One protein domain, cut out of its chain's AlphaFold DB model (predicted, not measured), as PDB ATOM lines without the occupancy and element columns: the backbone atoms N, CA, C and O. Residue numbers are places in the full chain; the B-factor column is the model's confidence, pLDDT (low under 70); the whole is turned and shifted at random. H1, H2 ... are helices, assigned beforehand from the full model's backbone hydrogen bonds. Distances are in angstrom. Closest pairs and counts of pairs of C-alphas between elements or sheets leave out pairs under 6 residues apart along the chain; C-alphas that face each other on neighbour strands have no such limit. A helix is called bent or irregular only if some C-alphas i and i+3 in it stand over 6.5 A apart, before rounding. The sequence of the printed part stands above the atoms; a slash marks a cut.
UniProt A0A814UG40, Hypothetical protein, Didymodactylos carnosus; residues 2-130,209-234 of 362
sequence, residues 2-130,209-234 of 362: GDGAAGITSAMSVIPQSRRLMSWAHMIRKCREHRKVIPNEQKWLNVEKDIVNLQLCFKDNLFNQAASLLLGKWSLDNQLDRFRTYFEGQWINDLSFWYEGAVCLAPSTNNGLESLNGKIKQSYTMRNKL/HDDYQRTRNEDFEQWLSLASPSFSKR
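AT A GLANCE: This is residues 2 to 130 and 209 to 234 of the 362 residues of the protein "Hypothetical protein" of Didymodactylos carnosus (UniProt A0A814UG40). Four helices, H2 to H5, make an up-and-down bundle, each running against the one before it, with H7 packed aslant on H3 and H4. Short H1 lies off to one side, and H6 forms an arm whose residues 120 to 125 stick out. The printed part has 155 residues, seven named helices in the order H1 to H7 and no named strand: all helix. It is only just compact, close to loose, with a radius of gyration of the C-alphas of 17.5 A and spans of 57 by 40 by 31 A.

IN THESE COORDINATES: H1 is residues 6 to 12, its C-alpha 6 at (121.449, 171.472, 103.877). H2 is residues 24 to 37, 20.7 A long and only just irregular: C-alphas 33 and 36 are 7.0 A apart. H3 is residues 41 to 55, 20.8 A; H4 is residues 60 to 75, 22.3 A. H5, residues 78 to 94, 23.1 A, is irregular, with C-alphas 79 and 82 7.4 A apart, and has a kink of 35 degrees near residue 88. H6 is residues 111 to 125, 20.0 A. H7, residues 209 to 227, 26.7 A, ends with C-alpha 227 at (111.687, 139.473, 98.605).

HOW THE PARTS SIT: H4 is the hub, touching H3, H5 and H7. H4 and H5 form a helical hairpin at a shallow tilt of 22 degrees; their closest C-alphas, of Trp 74 and Leu 80, are 6.2 A apart. H2 touches H5, closest at the C-alphas of Val 37 and Phe 83, 6.4 A. H7 touches H4 with residues 224 to 227 alone, closest at the C-alphas of Ala 66 and Leu 224, 7.0 A. H1 and H6 touch no helix. Every O i to N i+4 pair is within hydrogen-bond range in H1, H3, H4, H6 and H7, against 8 of 10 in H2 and 9 of 13 in H5.

THE WHOLE: The farthest C-alphas, of Leu 130 and Lys 233, are 60.1 A apart. Residues 131 to 208 are not printed, a gap of 45.6 A between C-alphas 130 and 209. The links H1 to H2 and H5 to H6 are long. Residues 107 to 110, 209 to 221 and 227 to 234 have pLDDT under 70.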
ATOM      1  N   GLY A   2     128.429 163.826  98.443       78.94
ATOM      2  CA  GLY A   2     128.651 164.490  99.733       78.94
ATOM      3  C   GLY A   2     127.769 163.913 100.833       78.94
ATOM      4  O   GLY A   2     127.046 162.945 100.593       78.94
ATOM      5  N   ASP A   3     127.839 164.490 102.034       82.31
ATOM      6  CA  ASP A   3     126.880 164.176 103.093       82.31
ATOM      7  C   ASP A   3     125.501 164.807 102.806       82.31
ATOM      8  O   ASP A   3     125.313 165.471 101.783       82.31
ATOM      9  N   GLY A   4     124.538 164.585 103.706       82.06
ATOM     10  CA  GLY A   4     123.168 165.103 103.637       82.06
ATOM     11  C   GLY A   4     122.995 166.560 104.096       82.06
ATOM     12  O   GLY A   4     121.865 166.994 104.289       82.06
ATOM     13  N   ALA A   5     124.064 167.348 104.281       86.75
ATOM     14  CA  ALA A   5     123.951 168.704 104.824       86.75
ATOM     15  C   ALA A   5     123.127 169.657 103.935       86.75
ATOM     16  O   ALA A   5     123.268 169.678 102.707       86.75
ATOM     17  N   ALA A   6     122.306 170.504 104.565       85.75
ATOM     18  CA  ALA A   6     121.449 171.472 103.877       85.75
ATOM     19  C   ALA A   6     122.253 172.446 102.999       85.75
ATOM     20  O   ALA A   6     121.900 172.652 101.843       85.75
ATOM     21  N   GLY A   7     123.385 172.951 103.505       85.88
ATOM     22  CA  GLY A   7     124.246 173.880 102.768       85.88
ATOM     23  C   GLY A   7     124.797 173.305 101.459       85.88
ATOM     24  O   GLY A   7     124.893 174.032 100.476       85.88
ATOM     25  N   ILE A   8     125.080 171.996 101.409       83.75
ATOM     26  CA  ILE A   8     125.481 171.327 100.162       83.75
ATOM     27  C   ILE A   8     124.305 171.310  99.184       83.75
ATOM     28  O   ILE A   8     124.482 171.646  98.021       83.75
ATOM     29  N   THR A   9     123.100 170.977  99.652       82.50
ATOM     30  CA  THR A   9     121.874 171.008  98.830       82.50
ATOM     31  C   THR A   9     121.665 172.377  98.190       82.50
ATOM     32  O   THR A   9     121.472 172.473  96.982       82.50
ATOM     33  N   SER A  10     121.765 173.441  98.993       85.38
ATOM     34  CA  SER A  10     121.622 174.816  98.519       85.38
ATOM     35  C   SER A  10     122.714 175.181  97.513       85.38
ATOM     36  O   SER A  10     122.412 175.770  96.481       85.38
ATOM     37  N   ALA A  11     123.964 174.782  97.756       85.06
ATOM     38  CA  ALA A  11     125.064 175.036  96.827       85.06
ATOM     39  C   ALA A  11     124.908 174.283  95.492       85.06
ATOM     40  O   ALA A  11     125.240 174.822  94.444       85.06
ATOM     41  N   MET A  12     124.362 173.065  95.492       82.75
ATOM     42  CA  MET A  12     124.128 172.325  94.245       82.75
ATOM     43  C   MET A  12     123.048 172.982  93.375       82.75
ATOM     44  O   MET A  12     123.125 172.903  92.155       82.75
ATOM     45  N   SER A  13     122.085 173.691  93.977       81.56
ATOM     46  CA  SER A  13     121.027 174.384  93.223       81.56
ATOM     47  C   SER A  13     121.539 175.505  92.311       81.56
ATOM     48  O   SER A  13     120.867 175.849  91.342       81.56
ATOM     49  N   VAL A  14     122.732 176.051  92.584       89.69
ATOM     50  CA  VAL A  14     123.341 177.105  91.756       89.69
ATOM     51  C   VAL A  14     124.244 176.561  90.647       89.69
ATOM     52  O   VAL A  14     124.732 177.343  89.836       89.69
ATOM     53  N   ILE A  15     124.478 175.243  90.593       86.12
ATOM     54  CA  ILE A  15     125.295 174.599  89.559       86.12
ATOM     55  C   ILE A  15     124.354 173.919  88.551       86.12
ATOM     56  O   ILE A  15     123.756 172.886  88.879       86.12
ATOM     57  N   PRO A  16     124.211 174.458  87.322       86.62
ATOM     58  CA  PRO A  16     123.326 173.894  86.309       86.62
ATOM     59  C   PRO A  16     123.665 172.437  85.993       86.62
ATOM     60  O   PRO A  16     124.835 172.061  85.976       86.62
ATOM     61  N   GLN A  17     122.634 171.626  85.730       84.75
ATOM     62  CA  GLN A  17     122.752 170.209  85.339       84.75
ATOM     63  C   GLN A  17     123.494 169.315  86.347       84.75
ATOM     64  O   GLN A  17     123.804 168.161  86.056       84.75
ATOM     65  N   SER A  18     123.759 169.816  87.551       85.06
ATOM     66  CA  SER A  18     124.393 169.025  88.590       85.06
ATOM     67  C   SER A  18     123.350 168.216  89.360       85.06
ATOM     68  O   SER A  18     122.273 168.700  89.712       85.06
ATOM     69  N   ARG A  19     123.676 166.952  89.639       83.94
ATOM     70  CA  ARG A  19     122.893 166.089  90.525       83.94
ATOM     71  C   ARG A  19     123.689 165.849  91.795       83.94
ATOM     72  O   ARG A  19     124.863 165.473  91.759       83.94
ATOM     73  N   ARG A  20     123.053 166.048  92.945       86.12
ATOM     74  CA  ARG A  20     123.661 165.677  94.218       86.12
ATOM     75  C   ARG A  20     123.634 164.159  94.366       86.12
ATOM     76  O   ARG A  20     122.569 163.557  94.347       86.12
ATOM     77  N   LEU A  21     124.802 163.580  94.619       89.12
ATOM     78  CA  LEU A  21     124.928 162.186  95.040       89.12
ATOM     79  C   LEU A  21     125.137 162.109  96.542       89.12
ATOM     80  O   LEU A  21     125.972 162.837  97.098       89.12
ATOM     81  N   MET A  22     124.413 161.197  97.167       90.31
ATOM     82  CA  MET A  22     124.506 160.908  98.581       90.31
ATOM     83  C   MET A  22     125.585 159.848  98.809       90.31
ATOM     84  O   MET A  22     125.595 158.786  98.198       90.31
ATOM     85  N   SER A  23     126.545 160.144  99.681       88.44
ATOM     86  CA  SER A  23     127.586 159.187 100.051       88.44
ATOM     87  C   SER A  23     126.997 157.964 100.762       88.44
ATOM     88  O   SER A  23     126.459 158.093 101.864       88.44
ATOM     89  N   TRP A  24     127.186 156.777 100.174       90.19
ATOM     90  CA  TRP A  24     126.798 155.486 100.758       90.19
ATOM     91  C   TRP A  24     127.286 155.329 102.204       90.19
ATOM     92  O   TRP A  24     126.490 155.067 103.101       90.19
ATOM     93  N   ALA A  25     128.573 155.574 102.469       87.75
ATOM     94  CA  ALA A  25     129.137 155.415 103.810       87.75
ATOM     95  C   ALA A  25     128.509 156.362 104.845       87.75
ATOM     96  O   ALA A  25     128.347 155.995 106.011       87.75
ATOM     97  N   HIS A  26     128.138 157.580 104.436       89.00
ATOM     98  CA  HIS A  26     127.411 158.504 105.305       89.00
ATOM     99  C   HIS A  26     125.996 158.008 105.577       89.00
ATOM    100  O   HIS A  26     125.569 158.016 106.734       89.00
ATOM    101  N   MET A  27     125.302 157.552 104.535       94.00
ATOM    102  CA  MET A  27     123.952 157.016 104.645       94.00
ATOM    103  C   MET A  27     123.918 155.790 105.567       94.00
ATOM    104  O   MET A  27     123.248 155.821 106.600       94.00
ATOM    105  N   ILE A  28     124.722 154.754 105.292       94.69
ATOM    106  CA  ILE A  28     124.702 153.522 106.092       94.69
ATOM    107  C   ILE A  28     125.137 153.772 107.541       94.69
ATOM    108  O   ILE A  28     124.570 153.196 108.468       94.69
ATOM    109  N   ARG A  29     126.085 154.691 107.783       93.62
ATOM    110  CA  ARG A  29     126.456 155.104 109.145       93.62
ATOM    111  C   ARG A  29     125.280 155.745 109.878       93.62
ATOM    112  O   ARG A  29     125.056 155.426 111.043       93.62
ATOM    113  N   LYS A  30     124.501 156.599 109.212       95.38
ATOM    114  CA  LYS A  30     123.299 157.208 109.799       95.38
ATOM    115  C   LYS A  30     122.192 156.189 110.060       95.38
ATOM    116  O   LYS A  30     121.530 156.287 111.092       95.38
ATOM    117  N   CYS A  31     122.029 155.193 109.193       96.75
ATOM    118  CA  CYS A  31     121.138 154.057 109.436       96.75
ATOM    119  C   CYS A  31     121.584 153.242 110.658       96.75
ATOM    120  O   CYS A  31     120.777 152.993 111.549       96.75
ATOM    121  N   ARG A  32     122.883 152.929 110.774       95.94
ATOM    122  CA  ARG A  32     123.468 152.264 111.954       95.94
ATOM    123  C   ARG A  32     123.289 153.075 113.237       95.94
ATOM    124  O   ARG A  32     123.036 152.499 114.288       95.94
ATOM    125  N   GLU A  33     123.388 154.402 113.181       95.38
ATOM    126  CA  GLU A  33     123.089 155.280 114.324       95.38
ATOM    127  C   GLU A  33     121.601 155.194 114.729       95.38
ATOM    128  O   GLU A  33     121.291 155.150 115.924       95.38
ATOM    129  N   HIS A  34     120.695 155.099 113.749       95.19
ATOM    130  CA  HIS A  34     119.245 154.969 113.948       95.19
ATOM    131  C   HIS A  34     118.774 153.550 114.285       95.19
ATOM    132  O   HIS A  34     117.625 153.384 114.694       95.19
ATOM    133  N   ARG A  35     119.643 152.531 114.223       94.06
ATOM    134  CA  ARG A  35     119.286 151.138 114.550       94.06
ATOM    135  C   ARG A  35     118.701 150.952 115.949       94.06
ATOM    136  O   ARG A  35     117.994 149.986 116.185       94.06
ATOM    137  N   LYS A  36     118.967 151.882 116.875       93.75
ATOM    138  CA  LYS A  36     118.466 151.863 118.263       93.75
ATOM    139  C   LYS A  36     116.938 151.819 118.364       93.75
ATOM    140  O   LYS A  36     116.418 151.451 119.410       93.75
ATOM    141  N   VAL A  37     116.228 152.231 117.312       94.62
ATOM    142  CA  VAL A  37     114.760 152.160 117.252       94.62
ATOM    143  C   VAL A  37     114.245 150.766 116.879       94.62
ATOM    144  O   VAL A  37     113.049 150.521 117.001       94.62
ATOM    145  N   ILE A  38     115.134 149.858 116.461       94.31
ATOM    146  CA  ILE A  38     114.836 148.456 116.172       94.31
ATOM    147  C   ILE A  38     115.200 147.633 117.420       94.31
ATOM    148  O   ILE A  38     116.343 147.677 117.875       94.31
ATOM    149  N   PRO A  39     114.259 146.867 117.999       87.62
ATOM    150  CA  PRO A  39     114.430 146.265 119.325       87.62
ATOM    151  C   PRO A  39     115.388 145.065 119.376       87.62
ATOM    152  O   PRO A  39     115.770 144.643 120.464       87.62
ATOM    153  N   ASN A  40     115.744 144.471 118.234       91.12
ATOM    154  CA  ASN A  40     116.489 143.213 118.167       91.12
ATOM    155  C   ASN A  40     117.635 143.300 117.144       91.12
ATOM    156  O   ASN A  40     117.402 143.665 115.991       91.12
ATOM    157  N   GLU A  41     118.849 142.902 117.548       93.75
ATOM    158  CA  GLU A  41     120.045 142.889 116.690       93.75
ATOM    159  C   GLU A  41     119.862 142.005 115.449       93.75
ATOM    160  O   GLU A  41     120.219 142.411 114.351       93.75
ATOM    161  N   GLN A  42     119.234 140.834 115.572       94.31
ATOM    162  CA  GLN A  42     118.975 139.956 114.430       94.31
ATOM    163  C   GLN A  42     118.049 140.613 113.399       94.31
ATOM    164  O   GLN A  42     118.225 140.429 112.195       94.31
ATOM    165  N   LYS A  43     117.072 141.407 113.859       94.44
ATOM    166  CA  LYS A  43     116.220 142.193 112.958       94.44
ATOM    167  C   LYS A  43     117.018 143.298 112.282       94.44
ATOM    168  O   LYS A  43     116.875 143.482 111.079       94.44
ATOM    169  N   TRP A  44     117.882 143.986 113.032       96.50
ATOM    170  CA  TRP A  44     118.799 144.967 112.459       96.50
ATOM    171  C   TRP A  44     119.695 144.345 111.383       96.50
ATOM    172  O   TRP A  44     119.779 144.906 110.302       96.50
ATOM    173  N   LEU A  45     120.296 143.178 111.622       96.12
ATOM    174  CA  LEU A  45     121.146 142.505 110.633       96.12
ATOM    175  C   LEU A  45     120.389 142.198 109.332       96.12
ATOM    176  O   LEU A  45     120.946 142.348 108.247       96.12
ATOM    177  N   ASN A  46     119.112 141.822 109.426       95.81
ATOM    178  CA  ASN A  46     118.269 141.603 108.249       95.81
ATOM    179  C   ASN A  46     117.964 142.915 107.509       95.81
ATOM    180  O   ASN A  46     118.066 142.960 106.286       95.81
ATOM    181  N   VAL A  47     117.633 143.981 108.243       97.38
ATOM    182  CA  VAL A  47     117.402 145.326 107.688       97.38
ATOM    183  C   VAL A  47     118.670 145.868 107.028       97.38
ATOM    184  O   VAL A  47     118.621 146.376 105.915       97.38
ATOM    185  N   GLU A  48     119.820 145.734 107.681       97.50
ATOM    186  CA  GLU A  48     121.111 146.161 107.153       97.50
ATOM    187  C   GLU A  48     121.464 145.397 105.878       97.50
ATOM    188  O   GLU A  48     121.865 146.017 104.897       97.50
ATOM    189  N   LYS A  49     121.245 144.077 105.855       96.88
ATOM    190  CA  LYS A  49     121.430 143.259 104.652       96.88
ATOM    191  C   LYS A  49     120.529 143.722 103.506       96.88
ATOM    192  O   LYS A  49     121.004 143.852 102.385       96.88
ATOM    193  N   ASP A  50     119.259 144.007 103.786       97.50
ATOM    194  CA  ASP A  50     118.324 144.534 102.789       97.50
ATOM    195  C   ASP A  50     118.804 145.892 102.224       97.50
ATOM    196  O   ASP A  50     118.760 146.099 101.014       97.50
ATOM    197  N   ILE A  51     119.323 146.796 103.068       97.69
ATOM    198  CA  ILE A  51     119.867 148.101 102.637       97.69
ATOM    199  C   ILE A  51     121.134 147.930 101.789       97.69
ATOM    200  O   ILE A  51     121.295 148.621 100.784       97.69
ATOM    201  N   VAL A  52     122.037 147.026 102.187       95.25
ATOM    202  CA  VAL A  52     123.253 146.699 101.423       95.25
ATOM    203  C   VAL A  52     122.888 146.146 100.052       95.25
ATOM    204  O   VAL A  52     123.444 146.591  99.059       95.25
ATOM    205  N   ASN A  53     121.906 145.253  99.970       94.81
ATOM    206  CA  ASN A  53     121.463 144.722  98.685       94.81
ATOM    207  C   ASN A  53     120.804 145.801  97.819       94.81
ATOM    208  O   ASN A  53     121.089 145.889  96.629       94.81
ATOM    209  N   LEU A  54     119.991 146.679  98.415       96.12
ATOM    210  CA  LEU A  54     119.397 147.808  97.699       96.12
ATOM    211  C   LEU A  54     120.463 148.770  97.137       96.12
ATOM    212  O   LEU A  54     120.253 149.346  96.071       96.12
ATOM    213  N   GLN A  55     121.625 148.912  97.787       94.94
ATOM    214  CA  GLN A  55     122.727 149.742  97.278       94.94
ATOM    215  C   GLN A  55     123.286 149.239  95.946       94.94
ATOM    216  O   GLN A  55     123.702 150.060  95.132       94.94
ATOM    217  N   LEU A  56     123.258 147.927  95.711       91.94
ATOM    218  CA  LEU A  56     123.797 147.294  94.505       91.94
ATOM    219  C   LEU A  56     122.920 147.509  93.262       91.94
ATOM    220  O   LEU A  56     123.307 147.106  92.165       91.94
ATOM    221  N   CYS A  57     121.753 148.151  93.404       92.62
ATOM    222  CA  CYS A  57     120.931 148.534  92.259       92.62
ATOM    223  C   CYS A  57     121.756 149.329  91.248       92.62
ATOM    224  O   CYS A  57     122.428 150.297  91.603       92.62
ATOM    225  N   PHE A  58     121.638 148.964  89.975       89.31
ATOM    226  CA  PHE A  58     122.397 149.565  88.877       89.31
ATOM    227  C   PHE A  58     121.537 150.431  87.939       89.31
ATOM    228  O   PHE A  58     122.075 151.055  87.030       89.31
ATOM    229  N   LYS A  59     120.216 150.500  88.165       90.12
ATOM    230  CA  LYS A  59     119.271 151.338  87.408       90.12
ATOM    231  C   LYS A  59     118.267 152.029  88.329       90.12
ATOM    232  O   LYS A  59     117.777 151.414  89.276       90.12
ATOM    233  N   ASP A  60     117.898 153.264  87.992       91.81
ATOM    234  CA  ASP A  60     116.949 154.090  88.754       91.81
ATOM    235  C   ASP A  60     115.565 153.425  88.885       91.81
ATOM    236  O   ASP A  60     114.975 153.400  89.966       91.81
ATOM    237  N   ASN A  61     115.034 152.849  87.798       93.56
ATOM    238  CA  ASN A  61     113.719 152.195  87.811       93.56
ATOM    239  C   ASN A  61     113.699 150.955  88.717       93.56
ATOM    240  O   ASN A  61     112.754 150.765  89.483       93.56
ATOM    241  N   LEU A  62     114.758 150.150  88.657       92.94
ATOM    242  CA  LEU A  62     114.935 148.947  89.454       92.94
ATOM    243  C   LEU A  62     115.121 149.298  90.930       92.94
ATOM    244  O   LEU A  62     114.482 148.686  91.780       92.94
ATOM    245  N   PHE A  63     115.905 150.340  91.226       96.19
ATOM    246  CA  PHE A  63     116.051 150.872  92.578       96.19
ATOM    247  C   PHE A  63     114.702 151.281  93.171       96.19
ATOM    248  O   PHE A  63     114.367 150.854  94.272       96.19
ATOM    249  N   ASN A  64     113.891 152.046  92.436       96.25
ATOM    250  CA  ASN A  64     112.584 152.494  92.924       96.25
ATOM    251  C   ASN A  64     111.630 151.316  93.191       96.25
ATOM    252  O   ASN A  64     110.944 151.292  94.215       96.25
ATOM    253  N   GLN A  65     111.607 150.315  92.306       96.19
ATOM    254  CA  GLN A  65     110.794 149.109  92.494       96.19
ATOM    255  C   GLN A  65     111.273 148.282  93.694       96.19
ATOM    256  O   GLN A  65     110.470 147.909  94.550       96.19
ATOM    257  N   ALA A  66     112.581 148.041  93.798       96.50
ATOM    258  CA  ALA A  66     113.177 147.296  94.900       96.50
ATOM    259  C   ALA A  66     112.995 148.012  96.244       96.50
ATOM    260  O   ALA A  66     112.656 147.371  97.237       96.50
ATOM    261  N   ALA A  67     113.134 149.340  96.272       97.69
ATOM    262  CA  ALA A  67     112.850 150.157  97.444       97.69
ATOM    263  C   ALA A  67     111.380 150.028  97.864       97.69
ATOM    264  O   ALA A  67     111.105 149.781  99.037       97.69
ATOM    265  N   SER A  68     110.436 150.108  96.919       97.31
ATOM    266  CA  SER A  68     109.010 149.918  97.209       97.31
ATOM    267  C   SER A  68     108.712 148.530  97.784       97.31
ATOM    268  O   SER A  68     107.942 148.414  98.739       97.31
ATOM    269  N   LEU A  69     109.320 147.474  97.235       96.94
ATOM    270  CA  LEU A  69     109.154 146.103  97.731       96.94
ATOM    271  C   LEU A  69     109.748 145.929  99.132       96.94
ATOM    272  O   LEU A  69     109.122 145.321  99.997       96.94
ATOM    273  N   LEU A  70     110.927 146.498  99.378       97.38
ATOM    274  CA  LEU A  70     111.604 146.464 100.670       97.38
ATOM    275  C   LEU A  70     110.815 147.231 101.743       97.38
ATOM    276  O   LEU A  70     110.619 146.714 102.844       97.38
ATOM    277  N   LEU A  71     110.278 148.411 101.420       97.75
ATOM    278  CA  LEU A  71     109.393 149.158 102.316       97.75
ATOM    279  C   LEU A  71     108.097 148.383 102.600       97.75
ATOM    280  O   LEU A  71     107.654 148.334 103.750       97.75
ATOM    281  N   GLY A  72     107.530 147.720 101.587       97.31
ATOM    282  CA  GLY A  72     106.389 146.815 101.738       97.31
ATOM    283  C   GLY A  72     106.699 145.636 102.663       97.31
ATOM    284  O   GLY A  72     105.961 145.390 103.615       97.31
ATOM    285  N   LYS A  73     107.837 144.966 102.462       96.44
ATOM    286  CA  LYS A  73     108.332 143.883 103.324       96.44
ATOM    287  C   LYS A  73     108.458 144.345 104.776       96.44
ATOM    288  O   LYS A  73     108.000 143.650 105.678       96.44
ATOM    289  N   TRP A  74     109.052 145.514 105.014       97.12
ATOM    290  CA  TRP A  74     109.227 146.048 106.369       97.12
ATOM    291  C   TRP A  74     107.915 146.506 107.013       97.12
ATOM    292  O   TRP A  74     107.809 146.477 108.235       97.12
ATOM    293  N   SER A  75     106.904 146.885 106.224       96.62
ATOM    294  CA  SER A  75     105.583 147.272 106.743       96.62
ATOM    295  C   SER A  75     104.824 146.119 107.412       96.62
ATOM    296  O   SER A  75     103.958 146.361 108.247       96.62
ATOM    297  N   LEU A  76     105.176 144.866 107.099       95.88
ATOM    298  CA  LEU A  76     104.584 143.675 107.716       95.88
ATOM    299  C   LEU A  76     105.031 143.471 109.172       95.88
ATOM    300  O   LEU A  76     104.441 142.668 109.896       95.88
ATOM    301  N   ASP A  77     106.075 144.177 109.612       95.06
ATOM    302  CA  ASP A  77     106.605 144.108 110.967       95.06
ATOM    303  C   ASP A  77     106.458 145.463 111.663       95.06
ATOM    304  O   ASP A  77     107.273 146.368 111.490       95.06
ATOM    305  N   ASN A  78     105.446 145.585 112.526       95.31
ATOM    306  CA  ASN A  78     105.168 146.815 113.279       95.31
ATOM    307  C   ASN A  78     106.363 147.307 114.119       95.31
ATOM    308  O   ASN A  78     106.431 148.485 114.467       95.31
ATOM    309  N   GLN A  79     107.320 146.435 114.458       95.56
ATOM    310  CA  GLN A  79     108.526 146.839 115.185       95.56
ATOM    311  C   GLN A  79     109.523 147.613 114.311       95.56
ATOM    312  O   GLN A  79     110.422 148.260 114.849       95.56
ATOM    313  N   LEU A  80     109.377 147.554 112.986       96.69
ATOM    314  CA  LEU A  80     110.193 148.298 112.031       96.69
ATOM    315  C   LEU A  80     109.571 149.633 111.630       96.69
ATOM    316  O   LEU A  80     110.267 150.430 111.012       96.69
ATOM    317  N   ASP A  81     108.320 149.923 111.996       96.44
ATOM    318  CA  ASP A  81     107.570 151.059 111.445       96.44
ATOM    319  C   ASP A  81     108.294 152.403 111.626       96.44
ATOM    320  O   ASP A  81     108.509 153.135 110.664       96.44
ATOM    321  N   ARG A  82     108.828 152.668 112.827       97.31
ATOM    322  CA  ARG A  82     109.621 153.883 113.091       97.31
ATOM    323  C   ARG A  82     110.868 153.986 112.214       97.31
ATOM    324  O   ARG A  82     111.197 155.074 111.750       97.31
ATOM    325  N   PHE A  83     111.578 152.873 112.017       97.94
ATOM    326  CA  PHE A  83     112.766 152.855 111.163       97.94
ATOM    327  C   PHE A  83     112.382 152.988 109.688       97.94
ATOM    328  O   PHE A  83     113.017 153.748 108.968       97.94
ATOM    329  N   ARG A  84     111.322 152.297 109.257       97.81
ATOM    330  CA  ARG A  84     110.770 152.337 107.902       97.81
ATOM    331  C   ARG A  84     110.381 153.759 107.515       97.81
ATOM    332  O   ARG A  84     110.866 154.237 106.500       97.81
ATOM    333  N   THR A  85     109.600 154.459 108.343       98.06
ATOM    334  CA  THR A  85     109.207 155.857 108.095       98.06
ATOM    335  C   THR A  85     110.418 156.783 108.013       98.06
ATOM    336  O   THR A  85     110.488 157.635 107.130       98.06
ATOM    337  N   TYR A  86     111.396 156.609 108.909       98.06
ATOM    338  CA  TYR A  86     112.657 157.351 108.842       98.06
ATOM    339  C   TYR A  86     113.399 157.083 107.527       98.06
ATOM    340  O   TYR A  86     113.852 158.021 106.873       98.06
ATOM    341  N   PHE A  87     113.519 155.812 107.142       98.25
ATOM    342  CA  PHE A  87     114.281 155.400 105.973       98.25
ATOM    343  C   PHE A  87     113.624 155.856 104.669       98.25
ATOM    344  O   PHE A  87     114.302 156.414 103.811       98.25
ATOM    345  N   GLU A  88     112.309 155.688 104.555       98.38
ATOM    346  CA  GLU A  88     111.501 156.154 103.429       98.38
ATOM    347  C   GLU A  88     111.618 157.671 103.250       98.38
ATOM    348  O   GLU A  88     112.005 158.142 102.184       98.38
ATOM    349  N   GLY A  89     111.374 158.445 104.313       97.75
ATOM    350  CA  GLY A  89     111.450 159.904 104.239       97.75
ATOM    351  C   GLY A  89     112.846 160.399 103.860       97.75
ATOM    352  O   GLY A  89     113.007 161.149 102.905       97.75
ATOM    353  N   GLN A  90     113.875 159.953 104.582       96.19
ATOM    354  CA  GLN A  90     115.220 160.504 104.410       96.19
ATOM    355  C   GLN A  90     115.962 159.931 103.202       96.19
ATOM    356  O   GLN A  90     116.592 160.675 102.457       96.19
ATOM    357  N   TRP A  91     115.928 158.612 103.010       97.25
ATOM    358  CA  TRP A  91     116.831 157.930 102.080       97.25
ATOM    359  C   TRP A  91     116.161 157.479 100.793       97.25
ATOM    360  O   TRP A  91     116.880 157.148  99.858       97.25
ATOM    361  N   ILE A  92     114.830 157.479 100.716       97.31
ATOM    362  CA  ILE A  92     114.100 157.172  99.479       97.31
ATOM    363  C   ILE A  92     113.492 158.438  98.870       97.31
ATOM    364  O   ILE A  92     113.609 158.637  97.666       97.31
ATOM    365  N   ASN A  93     112.911 159.323  99.680       95.44
ATOM    366  CA  ASN A  93     112.247 160.521  99.164       95.44
ATOM    367  C   ASN A  93     113.204 161.717  99.045       95.44
ATOM    368  O   ASN A  93     113.287 162.327  97.982       95.44
ATOM    369  N   ASP A  94     113.958 162.031 100.104       92.44
ATOM    370  CA  ASP A  94     114.776 163.254 100.134       92.44
ATOM    371  C   ASP A  94     116.171 163.078  99.499       92.44
ATOM    372  O   ASP A  94     116.657 163.958  98.784       92.44
ATOM    373  N   LEU A  95     116.857 161.963  99.783       93.38
ATOM    374  CA  LEU A  95     118.277 161.763  99.454       93.38
ATOM    375  C   LEU A  95     118.552 160.429  98.740       93.38
ATOM    376  O   LEU A  95     119.503 159.747  99.104       93.38
ATOM    377  N   SER A  96     117.773 160.057  97.721       94.12
ATOM    378  CA  SER A  96     117.791 158.719  97.088       94.12
ATOM    379  C   SER A  96     119.051 158.304  96.326       94.12
ATOM    380  O   SER A  96     119.276 157.116  96.117       94.12
ATOM    381  N   PHE A  97     119.909 159.239  95.921       93.62
ATOM    382  CA  PHE A  97     121.057 158.951  95.049       93.62
ATOM    383  C   PHE A  97     122.287 158.396  95.798       93.62
ATOM    384  O   PHE A  97     123.359 159.003  95.747       93.62
ATOM    385  N   TRP A  98     122.137 157.278  96.519       93.31
ATOM    386  CA  TRP A  98     123.221 156.576  97.243       93.31
ATOM    387  C   TRP A  98     123.528 155.157  96.735       93.31
ATOM    388  O   TRP A  98     124.474 154.542  97.232       93.31
ATOM    389  N   TYR A  99     122.750 154.634  95.786       93.88
ATOM    390  CA  TYR A  99     122.977 153.339  95.132       93.88
ATOM    391  C   TYR A  99     123.986 153.454  93.978       93.88
ATOM    392  O   TYR A  99     124.239 154.550  93.478       93.88
ATOM    393  N   GLU A 100     124.575 152.336  93.548       90.69
ATOM    394  CA  GLU A 100     125.649 152.320  92.534       90.69
ATOM    395  C   GLU A 100     125.190 152.842  91.175       90.69
ATOM    396  O   GLU A 100     125.894 153.615  90.530       90.69
ATOM    397  N   GLY A 101     123.974 152.482  90.770       90.94
ATOM    398  CA  GLY A 101     123.353 152.930  89.527       90.94
ATOM    399  C   GLY A 101     123.093 154.432  89.446       90.94
ATOM    400  O   GLY A 101     122.881 154.939  88.351       90.94
ATOM    401  N   ALA A 102     123.148 155.161  90.567       91.25
ATOM    402  CA  ALA A 102     122.881 156.597  90.570       91.25
ATOM    403  C   ALA A 102     123.914 157.377  89.741       91.25
ATOM    404  O   ALA A 102     123.586 158.444  89.216       91.25
ATOM    405  N   VAL A 103     125.148 156.856  89.638       86.75
ATOM    406  CA  VAL A 103     126.178 157.291  88.684       86.75
ATOM    407  C   VAL A 103     127.024 156.100  88.254       86.75
ATOM    408  O   VAL A 103     127.821 155.577  89.032       86.75
ATOM    409  N   CYS A 104     126.915 155.741  86.975       78.06
ATOM    410  CA  CYS A 104     127.792 154.755  86.358       78.06
ATOM    411  C   CYS A 104     129.268 155.151  86.495       78.06
ATOM    412  O   CYS A 104     129.629 156.317  86.341       78.06
ATOM    413  N   LEU A 105     130.121 154.151  86.734       71.75
ATOM    414  CA  LEU A 105     131.584 154.279  86.800       71.75
ATOM    415  C   LEU A 105     132.113 155.134  87.966       71.75
ATOM    416  O   LEU A 105     133.322 155.350  88.071       71.75
ATOM    417  N   ALA A 106     131.248 155.596  88.873       74.50
ATOM    418  CA  ALA A 106     131.699 156.170  90.131       74.50
ATOM    419  C   ALA A 106     132.114 155.052  91.104       74.50
ATOM    420  O   ALA A 106     131.475 153.999  91.147       74.50
ATOM    421  N   PRO A 107     133.155 155.260  91.926       69.44
ATOM    422  CA  PRO A 107     133.519 154.286  92.941       69.44
ATOM    423  C   PRO A 107     132.388 154.136  93.968       69.44
ATOM    424  O   PRO A 107     131.970 155.114  94.591       69.44
ATOM    425  N   SER A 108     131.953 152.896  94.207       66.75
ATOM    426  CA  SER A 108     130.930 152.545  95.208       66.75
ATOM    427  C   SER A 108     131.338 152.883  96.643       66.75
ATOM    428  O   SER A 108     130.507 152.997  97.545       66.75
ATOM    429  N   THR A 109     132.642 153.045  96.876       67.12
ATOM    430  CA  THR A 109     133.197 153.374  98.186       67.12
ATOM    431  C   THR A 109     133.762 154.787  98.180       67.12
ATOM    432  O   THR A 109     134.490 155.199  97.278       67.12
ATOM    433  N   ASN A 110     133.499 155.535  99.248       68.94
ATOM    434  CA  ASN A 110     134.155 156.816  99.496       68.94
ATOM    435  C   ASN A 110     135.535 156.638 100.161       68.94
ATOM    436  O   ASN A 110     136.053 157.588 100.748       68.94
ATOM    437  N   ASN A 111     136.138 155.444 100.068       70.06
ATOM    438  CA  ASN A 111     137.390 155.091 100.739       70.06
ATOM    439  C   ASN A 111     138.515 156.078 100.409       70.06
ATOM    440  O   ASN A 111     139.270 156.456 101.300       70.06
ATOM    441  N   GLY A 112     138.590 156.558  99.162       71.88
ATOM    442  CA  GLY A 112     139.568 157.573  98.761       71.88
ATOM    443  C   GLY A 112     139.403 158.892  99.521       71.88
ATOM    444  O   GLY A 112     140.372 159.420 100.063       71.88
ATOM    445  N   LEU A 113     138.168 159.391  99.631       75.38
ATOM    446  CA  LEU A 113     137.864 160.639 100.336       75.38
ATOM    447  C   LEU A 113     138.040 160.507 101.851       75.38
ATOM    448  O   LEU A 113     138.604 161.400 102.480       75.38
ATOM    449  N   GLU A 114     137.597 159.402 102.451       75.31
ATOM    450  CA  GLU A 114     137.756 159.181 103.894       75.31
ATOM    451  C   GLU A 114     139.217 158.942 104.276       75.31
ATOM    452  O   GLU A 114     139.679 159.468 105.289       75.31
ATOM    453  N   SER A 115     139.972 158.220 103.445       77.19
ATOM    454  CA  SER A 115     141.416 158.041 103.618       77.19
ATOM    455  C   SER A 115     142.149 159.377 103.517       77.19
ATOM    456  O   SER A 115     142.961 159.704 104.384       77.19
ATOM    457  N   LEU A 116     141.803 160.204 102.523       81.31
ATOM    458  CA  LEU A 116     142.349 161.549 102.373       81.31
ATOM    459  C   LEU A 116     142.029 162.431 103.587       81.31
ATOM    460  O   LEU A 116     142.933 163.011 104.188       81.31
ATOM    461  N   ASN A 117     140.766 162.475 104.013       84.00
ATOM    462  CA  ASN A 117     140.349 163.199 105.214       84.00
ATOM    463  C   ASN A 117     141.068 162.684 106.468       84.00
ATOM    464  O   ASN A 117     141.446 163.473 107.336       84.00
ATOM    465  N   GLY A 118     141.264 161.370 106.573       83.19
ATOM    466  CA  GLY A 118     142.020 160.724 107.637       83.19
ATOM    467  C   GLY A 118     143.466 161.205 107.673       83.19
ATOM    468  O   GLY A 118     143.913 161.673 108.721       83.19
ATOM    469  N   LYS A 119     144.153 161.179 106.524       85.06
ATOM    470  CA  LYS A 119     145.521 161.691 106.359       85.06
ATOM    471  C   LYS A 119     145.611 163.176 106.690       85.06
ATOM    472  O   LYS A 119     146.489 163.562 107.448       85.06
ATOM    473  N   ILE A 120     144.685 164.006 106.206       85.31
ATOM    474  CA  ILE A 120     144.670 165.443 106.522       85.31
ATOM    475  C   ILE A 120     144.531 165.651 108.032       85.31
ATOM    476  O   ILE A 120     145.333 166.345 108.661       85.31
ATOM    477  N   LYS A 121     143.533 165.005 108.642       86.56
ATOM    478  CA  LYS A 121     143.274 165.136 110.077       86.56
ATOM    479  C   LYS A 121     144.462 164.654 110.904       86.56
ATOM    480  O   LYS A 121     144.798 165.316 111.884       86.56
ATOM    481  N   GLN A 122     145.091 163.548 110.518       87.94
ATOM    482  CA  GLN A 122     146.251 162.985 111.200       87.94
ATOM    483  C   GLN A 122     147.490 163.868 111.029       87.94
ATOM    484  O   GLN A 122     148.049 164.303 112.025       87.94
ATOM    485  N   SER A 123     147.878 164.193 109.797       86.88
ATOM    486  CA  SER A 123     149.140 164.876 109.501       86.88
ATOM    487  C   SER A 123     149.131 166.367 109.837       86.88
ATOM    488  O   SER A 123     150.166 166.917 110.207       86.88
ATOM    489  N   TYR A 124     147.984 167.044 109.716       89.25
ATOM    490  CA  TYR A 124     147.933 168.508 109.836       89.25
ATOM    491  C   TYR A 124     147.308 168.997 111.130       89.25
ATOM    492  O   TYR A 124     147.751 170.010 111.666       89.25
ATOM    493  N   THR A 125     146.293 168.294 111.633       89.44
ATOM    494  CA  THR A 125     145.513 168.759 112.792       89.44
ATOM    495  C   THR A 125     145.698 167.896 114.033       89.44
ATOM    496  O   THR A 125     145.250 168.289 115.105       89.44
ATOM    497  N   MET A 126     146.307 166.709 113.912       87.38
ATOM    498  CA  MET A 126     146.313 165.672 114.955       87.38
ATOM    499  C   MET A 126     144.907 165.391 115.522       87.38
ATOM    500  O   MET A 126     144.750 165.073 116.696       87.38
ATOM    501  N   ARG A 127     143.869 165.544 114.685       84.94
ATOM    502  CA  ARG A 127     142.440 165.493 115.050       84.94
ATOM    503  C   ARG A 127     141.991 166.523 116.104       84.94
ATOM    504  O   ARG A 127     140.902 166.378 116.657       84.94
ATOM    505  N   ASN A 128     142.766 167.578 116.347       88.75
ATOM    506  CA  ASN A 128     142.427 168.641 117.292       88.75
ATOM    507  C   ASN A 128     141.667 169.794 116.622       88.75
ATOM    508  O   ASN A 128     141.874 170.110 115.449       88.75
ATOM    509  N   LYS A 129     140.807 170.465 117.397       91.88
ATOM    510  CA  LYS A 129     140.227 171.756 117.000       91.88
ATOM    511  C   LYS A 129     141.316 172.825 117.074       91.88
ATOM    512  O   LYS A 129     141.991 172.940 118.093       91.88
ATOM    513  N   LEU A 130     141.475 173.602 116.008       92.19
ATOM    514  CA  LEU A 130     142.492 174.648 115.918       92.19
ATOM    515  C   LEU A 130     141.879 176.025 116.190       92.19
ATOM    516  O   LEU A 130     140.732 176.281 115.823       92.19
ATOM    517  N   HIS A 209     134.380 142.667  83.473       41.03
ATOM    518  CA  HIS A 209     133.373 143.709  83.651       41.03
ATOM    519  C   HIS A 209     131.948 143.148  83.561       41.03
ATOM    520  O   HIS A 209     131.109 143.456  84.412       41.03
ATOM    521  N   ASP A 210     131.685 142.304  82.566       46.31
ATOM    522  CA  ASP A 210     130.362 141.733  82.345       46.31
ATOM    523  C   ASP A 210     130.075 140.632  83.358       46.31
ATOM    524  O   ASP A 210     128.947 140.546  83.826       46.31
ATOM    525  N   ASP A 211     131.084 139.871  83.790       45.19
ATOM    526  CA  ASP A 211     130.933 138.873  84.853       45.19
ATOM    527  C   ASP A 211     130.840 139.494  86.257       45.19
ATOM    528  O   ASP A 211     130.074 139.000  87.084       45.19
ATOM    529  N   TYR A 212     131.519 140.613  86.545       43.59
ATOM    530  CA  TYR A 212     131.312 141.358  87.795       43.59
ATOM    531  C   TYR A 212     129.915 141.980  87.844       43.59
ATOM    532  O   TYR A 212     129.214 141.847  88.850       43.59
ATOM    533  N   GLN A 213     129.478 142.618  86.751       46.75
ATOM    534  CA  GLN A 213     128.110 143.120  86.659       46.75
ATOM    535  C   GLN A 213     127.100 141.974  86.716       46.75
ATOM    536  O   GLN A 213     126.130 142.086  87.455       46.75
ATOM    537  N   ARG A 214     127.335 140.857  86.019       50.22
ATOM    538  CA  ARG A 214     126.461 139.678  86.019       50.22
ATOM    539  C   ARG A 214     126.378 139.043  87.401       50.22
ATOM    540  O   ARG A 214     125.270 138.889  87.881       50.22
ATOM    541  N   THR A 215     127.490 138.774  88.080       54.59
ATOM    542  CA  THR A 215     127.490 138.166  89.426       54.59
ATOM    543  C   THR A 215     126.799 139.077  90.448       54.59
ATOM    544  O   THR A 215     125.977 138.623  91.239       54.59
ATOM    545  N   ARG A 216     127.057 140.394  90.401       58.03
ATOM    546  CA  ARG A 216     126.383 141.375  91.271       58.03
ATOM    547  C   ARG A 216     124.886 141.472  90.966       58.03
ATOM    548  O   ARG A 216     124.074 141.590  91.882       58.03
ATOM    549  N   ASN A 217     124.522 141.434  89.685       60.75
ATOM    550  CA  ASN A 217     123.130 141.443  89.259       60.75
ATOM    551  C   ASN A 217     122.446 140.128  89.649       60.75
ATOM    552  O   ASN A 217     121.328 140.177  90.129       60.75
ATOM    553  N   GLU A 218     123.107 138.977  89.548       64.88
ATOM    554  CA  GLU A 218     122.588 137.679  89.992       64.88
ATOM    555  C   GLU A 218     122.305 137.669  91.498       64.88
ATOM    556  O   GLU A 218     121.221 137.253  91.900       64.88
ATOM    557  N   ASP A 219     123.209 138.197  92.330       64.75
ATOM    558  CA  ASP A 219     122.992 138.325  93.779       64.75
ATOM    559  C   ASP A 219     121.811 139.256  94.105       64.75
ATOM    560  O   ASP A 219     120.990 138.970  94.989       64.75
ATOM    561  N   PHE A 220     121.697 140.371  93.376       68.88
ATOM    562  CA  PHE A 220     120.597 141.318  93.526       68.88
ATOM    563  C   PHE A 220     119.256 140.727  93.069       68.88
ATOM    564  O   PHE A 220     118.278 140.787  93.813       68.88
ATOM    565  N   GLU A 221     119.207 140.119  91.886       69.44
ATOM    566  CA  GLU A 221     118.025 139.469  91.313       69.44
ATOM    567  C   GLU A 221     117.590 138.273  92.170       69.44
ATOM    568  O   GLU A 221     116.403 138.097  92.453       69.44
ATOM    569  N   GLN A 222     118.542 137.486  92.682       73.25
ATOM    570  CA  GLN A 222     118.256 136.410  93.625       73.25
ATOM    571  C   GLN A 222     117.623 136.969  94.901       73.25
ATOM    572  O   GLN A 222     116.594 136.458  95.351       73.25
ATOM    573  N   TRP A 223     118.178 138.037  95.480       79.62
ATOM    574  CA  TRP A 223     117.568 138.690  96.637       79.62
ATOM    575  C   TRP A 223     116.171 139.249  96.326       79.62
ATOM    576  O   TRP A 223     115.247 139.045  97.118       79.62
ATOM    577  N   LEU A 224     115.989 139.886  95.167       72.06
ATOM    578  CA  LEU A 224     114.712 140.451  94.730       72.06
ATOM    579  C   LEU A 224     113.643 139.360  94.563       72.06
ATOM    580  O   LEU A 224     112.512 139.521  95.028       72.06
ATOM    581  N   SER A 225     114.021 138.211  93.996       71.00
ATOM    582  CA  SER A 225     113.148 137.042  93.830       71.00
ATOM    583  C   SER A 225     112.663 136.465  95.167       71.00
ATOM    584  O   SER A 225     111.515 136.033  95.282       71.00
ATOM    585  N   LEU A 226     113.507 136.511  96.207       72.31
ATOM    586  CA  LEU A 226     113.158 136.079  97.564       72.31
ATOM    587  C   LEU A 226     112.269 137.102  98.280       72.31
ATOM    588  O   LEU A 226     111.400 136.721  99.066       72.31
ATOM    589  N   ALA A 227     112.490 138.395  98.034       63.88
ATOM    590  CA  ALA A 227     111.687 139.473  98.605       63.88
ATOM    591  C   ALA A 227     110.280 139.546  97.988       63.88
ATOM    592  O   ALA A 227     109.343 139.983  98.656       63.88
ATOM    593  N   SER A 228     110.123 139.097  96.740       59.97
ATOM    594  CA  SER A 228     108.847 139.065  96.029       59.97
ATOM    595  C   SER A 228     108.758 137.837  95.109       59.97
ATOM    596  O   SER A 228     109.165 137.897  93.946       59.97
ATOM    597  N   PRO A 229     108.182 136.711  95.579       52.88
ATOM    598  CA  PRO A 229     108.074 135.479  94.788       52.88
ATOM    599  C   PRO A 229     107.294 135.638  93.472       52.88
ATOM    600  O   PRO A 229     107.466 134.849  92.544       52.88
ATOM    601  N   SER A 230     106.440 136.663  93.370       48.03
ATOM    602  CA  SER A 230     105.709 137.020  92.148       48.03
ATOM    603  C   SER A 230     106.577 137.720  91.094       48.03
ATOM    604  O   SER A 230     106.179 137.771  89.931       48.03
ATOM    605  N   PHE A 231     107.762 138.217  91.465       47.94
ATOM    606  CA  PHE A 231     108.717 138.858  90.556       47.94
ATOM    607  C   PHE A 231     109.528 137.825  89.751       47.94
ATOM    608  O   PHE A 231     109.802 138.034  88.577       47.94
ATOM    609  N   SER A 232     109.779 136.640  90.324       43.97
ATOM    610  CA  SER A 232     110.580 135.544  89.740       43.97
ATOM    611  C   SER A 232     110.022 134.913  88.444       43.97
ATOM    612  O   SER A 232     110.616 133.965  87.930       43.97
ATOM    613  N   LYS A 233     108.875 135.366  87.920       41.47
ATOM    614  CA  LYS A 233     108.216 134.773  86.736       41.47
ATOM    615  C   LYS A 233     107.885 135.743  85.604       41.47
ATOM    616  O   LYS A 233     107.412 135.289  84.565       41.47
ATOM    617  N   ARG A 234     108.141 137.043  85.756       38.88
ATOM    618  CA  ARG A 234     108.231 137.929  84.591       38.88
ATOM    619  C   ARG A 234     109.704 138.027  84.269       38.88
ATOM    620  O   ARG A 234     110.434 138.662  85.017       38.88
TER     621      ARG A 234